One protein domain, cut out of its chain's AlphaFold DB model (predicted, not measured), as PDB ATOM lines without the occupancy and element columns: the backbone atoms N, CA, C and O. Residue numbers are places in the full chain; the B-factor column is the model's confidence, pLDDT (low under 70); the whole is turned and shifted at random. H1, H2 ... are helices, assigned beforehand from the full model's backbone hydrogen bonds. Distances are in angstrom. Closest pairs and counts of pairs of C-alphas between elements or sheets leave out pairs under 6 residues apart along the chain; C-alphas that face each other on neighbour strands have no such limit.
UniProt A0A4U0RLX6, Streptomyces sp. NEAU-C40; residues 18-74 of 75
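AT A GLANCE: This is residues 18 to 74 of the 75 residues of a protein of Streptomyces sp. NEAU-C40 (UniProt A0A4U0RLX6). The domain has little regular structure: mostly loops, running as a wide ring, with helix H1 in one long side and the short helix H2 folded back into the middle. The long stretch of residues 18 to 39 leads to H1, and the loop of residues 50 to 67 leads on to H2. The printed part has 57 residues, with two named helices, H1 then H2, holding 16 of them, and no named strand; its class is all helix. It is only just compact, close to loose, with a radius of gyration of the C-alphas of 12.1 A and spans of 37 by 25 by 17 A.

IN THESE COORDINATES: After residues 18 to 39, H1 takes residues 40 to 49, 14.7 A long, from C-alpha 40 at (261.102, 71.263, 134.029). H2 takes residues 68 to 73 and ends with C-alpha 73 at (264.047, 80.672, 127.425).

HOW THE PARTS SIT: H1 and H2 are close but not clearly touching; their closest C-alphas, of Trp 43 and Arg 69, are 7.1 A apart. They run opposite ways at a steep tilt of 57 degrees. In H2 every O i to N i+4 pair is within hydrogen-bond range, in H1 4 of 6.

THE WHOLE: The two farthest C-alphas, of Ala 35 and Gly 58, are 37.0 A apart. The link from H1 to H2 is long, with 18 residues. The printed part has no cut, and no printed residue has a pLDDT under 70.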
ATOM      1  N   ALA A  18     275.497  76.459 137.089       88.69
ATOM      2  CA  ALA A  18     275.485  77.833 137.591       88.69
ATOM      3  C   ALA A  18     274.824  77.950 138.979       88.69
ATOM      4  O   ALA A  18     275.390  78.580 139.868       88.69
ATOM      5  N   HIS A  19     273.687  77.283 139.216       86.94
ATOM      6  CA  HIS A  19     273.039  77.269 140.535       86.94
ATOM      7  C   HIS A  19     273.774  76.389 141.543       86.94
ATOM      8  O   HIS A  19     273.980  76.795 142.683       86.94
ATOM      9  N   ARG A  20     274.237  75.206 141.125       85.94
ATOM     10  CA  ARG A  20     274.968  74.277 141.999       85.94
ATOM     11  C   ARG A  20     276.259  74.885 142.553       85.94
ATOM     12  O   ARG A  20     276.621  74.590 143.688       85.94
ATOM     13  N   PHE A  21     276.958  75.697 141.761       87.19
ATOM     14  CA  PHE A  21     278.168  76.406 142.186       87.19
ATOM     15  C   PHE A  21     277.888  77.820 142.727       87.19
ATOM     16  O   PHE A  21     278.823  78.497 143.141       87.19
ATOM     17  N   GLY A  22     276.621  78.250 142.775       87.62
ATOM     18  CA  GLY A  22     276.209  79.551 143.315       87.62
ATOM     19  C   GLY A  22     276.517  80.752 142.418       87.62
ATOM     20  O   GLY A  22     276.349  81.886 142.851       87.62
ATOM     21  N   ASN A  23     276.938  80.530 141.171       88.38
ATOM     22  CA  ASN A  23     277.307  81.595 140.234       88.38
ATOM     23  C   ASN A  23     276.110  82.464 139.819       88.38
ATOM     24  O   ASN A  23     276.284  83.642 139.536       88.38
ATOM     25  N   ALA A  24     274.907  81.881 139.803       88.00
ATOM     26  CA  ALA A  24     273.664  82.560 139.441       88.00
ATOM     27  C   ALA A  24     272.808  82.965 140.657       88.00
ATOM     28  O   ALA A  24     271.622  83.231 140.506       88.00
ATOM     29  N   ALA A  25     273.375  83.008 141.869       82.38
ATOM     30  CA  ALA A  25     272.611  83.285 143.093       82.38
ATOM     31  C   ALA A  25     271.920  84.664 143.103       82.38
ATOM     32  O   ALA A  25     270.891  84.825 143.757       82.38
ATOM     33  N   ASP A  26     272.457  85.637 142.362       84.19
ATOM     34  CA  ASP A  26     271.888  86.984 142.241       84.19
ATOM     35  C   ASP A  26     270.687  87.051 141.272       84.19
ATOM     36  O   ASP A  26     270.017  88.082 141.179       84.19
ATOM     37  N   HIS A  27     270.396  85.961 140.552       80.19
ATOM     38  CA  HIS A  27     269.347  85.890 139.541       80.19
ATOM     39  C   HIS A  27     268.292  84.834 139.914       80.19
ATOM     40  O   HIS A  27     268.611  83.648 139.967       80.19
ATOM     41  N   PRO A  28     267.022  85.219 140.143       74.94
ATOM     42  CA  PRO A  28     265.975  84.267 140.511       74.94
ATOM     43  C   PRO A  28     265.614  83.351 139.338       74.94
ATOM     44  O   PRO A  28     265.655  83.786 138.186       74.94
ATOM     45  N   ASP A  29     265.193  82.114 139.621       75.69
ATOM     46  CA  ASP A  29     264.660  81.206 138.598       75.69
ATOM     47  C   ASP A  29     263.592  81.909 137.746       75.69
ATOM     48  O   ASP A  29     262.704  82.590 138.264       75.69
ATOM     49  N   ARG A  30     263.683  81.755 136.420       75.31
ATOM     50  CA  ARG A  30     262.698  82.337 135.509       75.31
ATOM     51  C   ARG A  30     261.396  81.552 135.609       75.31
ATOM     52  O   ARG A  30     261.356  80.370 135.273       75.31
ATOM     53  N   GLU A  31     260.334  82.227 136.030       78.88
ATOM     54  CA  GLU A  31     258.977  81.708 135.882       78.88
ATOM     55  C   GLU A  31     258.612  81.643 134.397       78.88
ATOM     56  O   GLU A  31     258.965  82.535 133.620       78.88
ATOM     57  N   ARG A  32     257.898  80.584 133.995       82.75
ATOM     58  CA  ARG A  32     257.399  80.460 132.623       82.75
ATOM     59  C   ARG A  32     256.457  81.625 132.305       82.75
ATOM     60  O   ARG A  32     255.377  81.721 132.883       82.75
ATOM     61  N   ALA A  33     256.848  82.462 131.355       85.88
ATOM     62  CA  ALA A  33     256.088  83.595 130.844       85.88
ATOM     63  C   ALA A  33     255.460  83.300 129.471       85.88
ATOM     64  O   ALA A  33     254.405  83.848 129.143       85.88
ATOM     65  N   TYR A  34     256.071  82.409 128.686       86.81
ATOM     66  CA  TYR A  34     255.642  82.068 127.335       86.81
ATOM     67  C   TYR A  34     255.342  80.577 127.180       86.81
ATOM     68  O   TYR A  34     255.841  79.712 127.903       86.81
ATOM     69  N   ALA A  35     254.517  80.265 126.179       87.19
ATOM     70  CA  ALA A  35     254.236  78.884 125.802       87.19
ATOM     71  C   ALA A  35     255.496  78.158 125.290       87.19
ATOM     72  O   ALA A  35     255.594  76.947 125.468       87.19
ATOM     73  N   SER A  36     256.438  78.904 124.700       86.62
ATOM     74  CA  SER A  36     257.717  78.429 124.160       86.62
ATOM     75  C   SER A  36     258.778  78.131 125.211       86.62
ATOM     76  O   SER A  36     259.706  77.391 124.905       86.62
ATOM     77  N   ASP A  37     258.650  78.680 126.422       89.00
ATOM     78  CA  ASP A  37     259.564  78.351 127.517       89.00
ATOM     79  C   ASP A  37     259.588  76.838 127.729       89.00
ATOM     80  O   ASP A  37     258.610  76.170 127.410       89.00
ATOM     81  N   MET A  38     260.648  76.276 128.302       89.19
ATOM     82  CA  MET A  38     260.693  74.841 128.599       89.19
ATOM     83  C   MET A  38     260.009  74.497 129.925       89.19
ATOM     84  O   MET A  38     260.053  75.237 130.910       89.19
ATOM     85  N   THR A  39     259.324  73.354 129.977       87.56
ATOM     86  CA  THR A  39     258.905  72.722 131.241       87.56
ATOM     87  C   THR A  39     260.126  72.170 131.974       87.56
ATOM     88  O   THR A  39     261.184  71.987 131.379       87.56
ATOM     89  N   ASP A  40     259.993  71.849 133.260       85.50
ATOM     90  CA  ASP A  40     261.102  71.263 134.029       85.50
ATOM     91  C   ASP A  40     261.559  69.910 133.456       85.50
ATOM     92  O   ASP A  40     262.744  69.586 133.486       85.50
ATOM     93  N   ALA A  41     260.628  69.140 132.878       88.38
ATOM     94  CA  ALA A  41     260.926  67.867 132.226       88.38
ATOM     95  C   ALA A  41     261.714  68.053 130.919       88.38
ATOM     96  O   ALA A  41     262.687  67.340 130.675       88.38
ATOM     97  N   GLU A  42     261.324  69.027 130.095       91.06
ATOM     98  CA  GLU A  42     262.065  69.385 128.877       91.06
ATOM     99  C   GLU A  42     263.444  69.949 129.226       91.06
ATOM    100  O   GLU A  42     264.446  69.566 128.621       91.06
ATOM    101  N   TRP A  43     263.510  70.785 130.264       88.06
ATOM    102  CA  TRP A  43     264.761  71.330 130.768       88.06
ATOM    103  C   TRP A  43     265.729  70.235 131.223       88.06
ATOM    104  O   TRP A  43     266.908  70.288 130.878       88.06
ATOM    105  N   ALA A  44     265.250  69.219 131.948       88.44
ATOM    106  CA  ALA A  44     266.086  68.101 132.382       88.44
ATOM    107  C   ALA A  44     266.737  67.371 131.193       88.44
ATOM    108  O   ALA A  44     267.929  67.071 131.241       88.44
ATOM    109  N   ALA A  45     265.991  67.159 130.103       90.56
ATOM    110  CA  ALA A  45     266.516  66.539 128.888       90.56
ATOM    111  C   ALA A  45     267.542  67.432 128.167       90.56
ATOM    112  O   ALA A  45     268.597  66.954 127.747       90.56
ATOM    113  N   VAL A  46     267.273  68.737 128.045       90.44
ATOM    114  CA  VAL A  46     268.203  69.679 127.400       90.44
ATOM    115  C   VAL A  46     269.478  69.842 128.222       90.44
ATOM    116  O   VAL A  46     270.569  69.820 127.652       90.44
ATOM    117  N   ARG A  47     269.371  69.936 129.553       88.75
ATOM    118  CA  ARG A  47     270.503  70.140 130.468       88.75
ATOM    119  C   ARG A  47     271.610  69.110 130.269       88.75
ATOM    120  O   ARG A  47     272.780  69.478 130.320       88.75
ATOM    121  N   GLU A  48     271.260  67.845 130.066       87.88
ATOM    122  CA  GLU A  48     272.237  66.765 129.867       87.88
ATOM    123  C   GLU A  48     273.030  66.900 128.561       87.88
ATOM    124  O   GLU A  48     274.154  66.411 128.472       87.88
ATOM    125  N   SER A  49     272.470  67.589 127.563       90.31
ATOM    126  CA  SER A  49     273.130  67.834 126.278       90.31
ATOM    127  C   SER A  49     274.035  69.068 126.270       90.31
ATOM    128  O   SER A  49     274.825  69.245 125.339       90.31
ATOM    129  N   LEU A  50     273.931  69.934 127.285       87.62
ATOM    130  CA  LEU A  50     274.695  71.175 127.330       87.62
ATOM    131  C   LEU A  50     276.179  70.887 127.589       87.62
ATOM    132  O   LEU A  50     276.512  70.052 128.435       87.62
ATOM    133  N   PRO A  51     277.090  71.589 126.891       85.81
ATOM    134  CA  PRO A  51     278.514  71.418 127.116       85.81
ATOM    135  C   PRO A  51     278.885  71.839 128.538       85.81
ATOM    136  O   PRO A  51     278.292  72.753 129.119       85.81
ATOM    137  N   VAL A  52     279.914  71.191 129.081       84.50
ATOM    138  CA  VAL A  52     280.510  71.618 130.347       84.50
ATOM    139  C   VAL A  52     281.107  73.018 130.152       84.50
ATOM    140  O   VAL A  52     281.872  73.216 129.205       84.50
ATOM    141  N   PRO A  53     280.788  73.995 131.018       83.44
ATOM    142  CA  PRO A  53     281.345  75.334 130.911       83.44
ATOM    143  C   PRO A  53     282.870  75.350 131.062       83.44
ATOM    144  O   PRO A  53     283.432  74.691 131.941       83.44
ATOM    145  N   ALA A  54     283.546  76.172 130.256       85.12
ATOM    146  CA  ALA A  54     285.010  76.250 130.218       85.12
ATOM    147  C   ALA A  54     285.646  76.673 131.560       85.12
ATOM    148  O   ALA A  54     286.746  76.221 131.894       85.12
ATOM    149  N   TRP A  55     284.943  77.489 132.359       83.56
ATOM    150  CA  TRP A  55     285.403  77.899 133.691       83.56
ATOM    151  C   TRP A  55     285.471  76.715 134.669       83.56
ATOM    152  O   TRP A  55     286.332  76.706 135.549       83.56
ATOM    153  N   LEU A  56     284.628  75.689 134.492       85.00
ATOM    154  CA  LEU A  56     284.650  74.479 135.318       85.00
ATOM    155  C   LEU A  56     285.790  73.531 134.917       85.00
ATOM    156  O   LEU A  56     286.315  72.798 135.751       85.00
ATOM    157  N   GLU A  57     286.223  73.579 133.657       84.50
ATOM    158  CA  GLU A  57     287.359  72.799 133.151       84.50
ATOM    159  C   GLU A  57     288.728  73.416 133.502       84.50
ATOM    160  O   GLU A  57     289.765  72.897 133.086       84.50
ATOM    161  N   GLY A  58     288.763  74.543 134.225       81.75
ATOM    162  CA  GLY A  58     290.007  75.257 134.531       81.75
ATOM    163  C   GLY A  58     290.669  75.885 133.298       81.75
ATOM    164  O   GLY A  58     291.839  76.258 133.349       81.75
ATOM    165  N   ARG A  59     289.927  76.023 132.190       82.19
ATOM    166  CA  ARG A  59     290.400  76.611 130.923       82.19
ATOM    167  C   ARG A  59     290.345  78.146 130.912       82.19
ATOM    168  O   ARG A  59     290.618  78.761 129.885       82.19
ATOM    169  N   GLY A  60     290.025  78.761 132.052       80.38
ATOM    170  CA  GLY A  60     289.774  80.197 132.181       80.38
ATOM    171  C   GLY A  60     288.335  80.583 131.815       80.38
ATOM    172  O   GLY A  60     287.526  79.736 131.447       80.38
ATOM    173  N   GLY A  61     288.018  81.872 131.939       83.00
ATOM    174  CA  GLY A  61     286.671  82.416 131.723       83.00
ATOM    175  C   GLY A  61     285.970  82.830 133.019       83.00
ATOM    176  O   GLY A  61     286.363  82.424 134.112       83.00
ATOM    177  N   GLN A  62     284.951  83.680 132.887       84.50
ATOM    178  CA  GLN A  62     284.105  84.087 134.007       84.50
ATOM    179  C   GLN A  62     283.073  82.984 134.299       84.50
ATOM    180  O   GLN A  62     282.544  82.407 133.347       84.50
ATOM    181  N   PRO A  63     282.768  82.693 135.577       85.25
ATOM    182  CA  PRO A  63     281.648  81.831 135.932       85.25
ATOM    183  C   PRO A  63     280.322  82.345 135.356       85.25
ATOM    184  O   PRO A  63     280.095  83.556 135.306       85.25
ATOM    185  N   ASP A  64     279.447  81.426 134.937       86.69
ATOM    186  CA  ASP A  64     278.148  81.775 134.350       86.69
ATOM    187  C   ASP A  64     277.261  82.499 135.371       86.69
ATOM    188  O   ASP A  64     276.772  81.882 136.318       86.69
ATOM    189  N   GLY A  65     277.038  83.801 135.169       87.81
ATOM    190  CA  GLY A  65     276.175  84.610 136.037       87.81
ATOM    191  C   GLY A  65     274.681  84.315 135.871       87.81
ATOM    192  O   GLY A  65     273.905  84.568 136.779       87.81
ATOM    193  N   TYR A  66     274.274  83.737 134.740       87.50
ATOM    194  CA  TYR A  66     272.899  83.301 134.484       87.50
ATOM    195  C   TYR A  66     272.849  81.786 134.326       87.50
ATOM    196  O   TYR A  66     273.787  81.173 133.810       87.50
ATOM    197  N   CYS A  67     271.732  81.167 134.707       88.38
ATOM    198  CA  CYS A  67     271.538  79.760 134.385       88.38
ATOM    199  C   CYS A  67     271.273  79.582 132.882       88.38
ATOM    200  O   CYS A  67     270.664  80.424 132.221       88.38
ATOM    201  N   HIS A  68     271.695  78.447 132.329       87.69
ATOM    202  CA  HIS A  68     271.479  78.151 130.911       87.69
ATOM    203  C   HIS A  68     269.988  78.154 130.524       87.69
ATOM    204  O   HIS A  68     269.659  78.549 129.411       87.69
ATOM    205  N   ARG A  69     269.084  77.784 131.445       88.31
ATOM    206  CA  ARG A  69     267.634  77.820 131.207       88.31
ATOM    207  C   ARG A  69     267.135  79.236 130.955       88.31
ATOM    208  O   ARG A  69     266.444  79.464 129.977       88.31
ATOM    209  N   GLN A  70     267.533  80.184 131.804       88.38
ATOM    210  CA  GLN A  70     267.208  81.599 131.619       88.38
ATOM    211  C   GLN A  70     267.704  82.104 130.270       88.38
ATOM    212  O   GLN A  70     266.970  82.818 129.607       88.38
ATOM    213  N   MET A  71     268.924  81.740 129.868       88.25
ATOM    214  CA  MET A  71     269.473  82.183 128.586       88.25
ATOM    215  C   MET A  71     268.717  81.604 127.388       88.25
ATOM    216  O   MET A  71     268.524  82.319 126.414       88.25
ATOM    217  N   ILE A  72     268.302  80.335 127.456       88.38
ATOM    218  CA  ILE A  72     267.588  79.670 126.357       88.38
ATOM    219  C   ILE A  72     266.130  80.123 126.290       88.38
ATOM    220  O   ILE A  72     265.625  80.365 125.206       88.38
ATOM    221  N   ASP A  73     265.454  80.274 127.427       87.94
ATOM    222  CA  ASP A  73     264.047  80.672 127.425       87.94
ATOM    223  C   ASP A  73     263.857  82.198 127.218       87.94
ATOM    224  O   ASP A  73     262.726  82.663 127.120       87.94
ATOM    225  N   ALA A  74     264.920  83.014 127.177       83.56
ATOM    226  CA  ALA A  74     264.856  84.485 127.072       83.56
ATOM    227  C   ALA A  74     264.500  85.040 125.672       83.56
ATOM    228  O   ALA A  74     264.839  86.187 125.373       83.56
TER     229      ALA A  74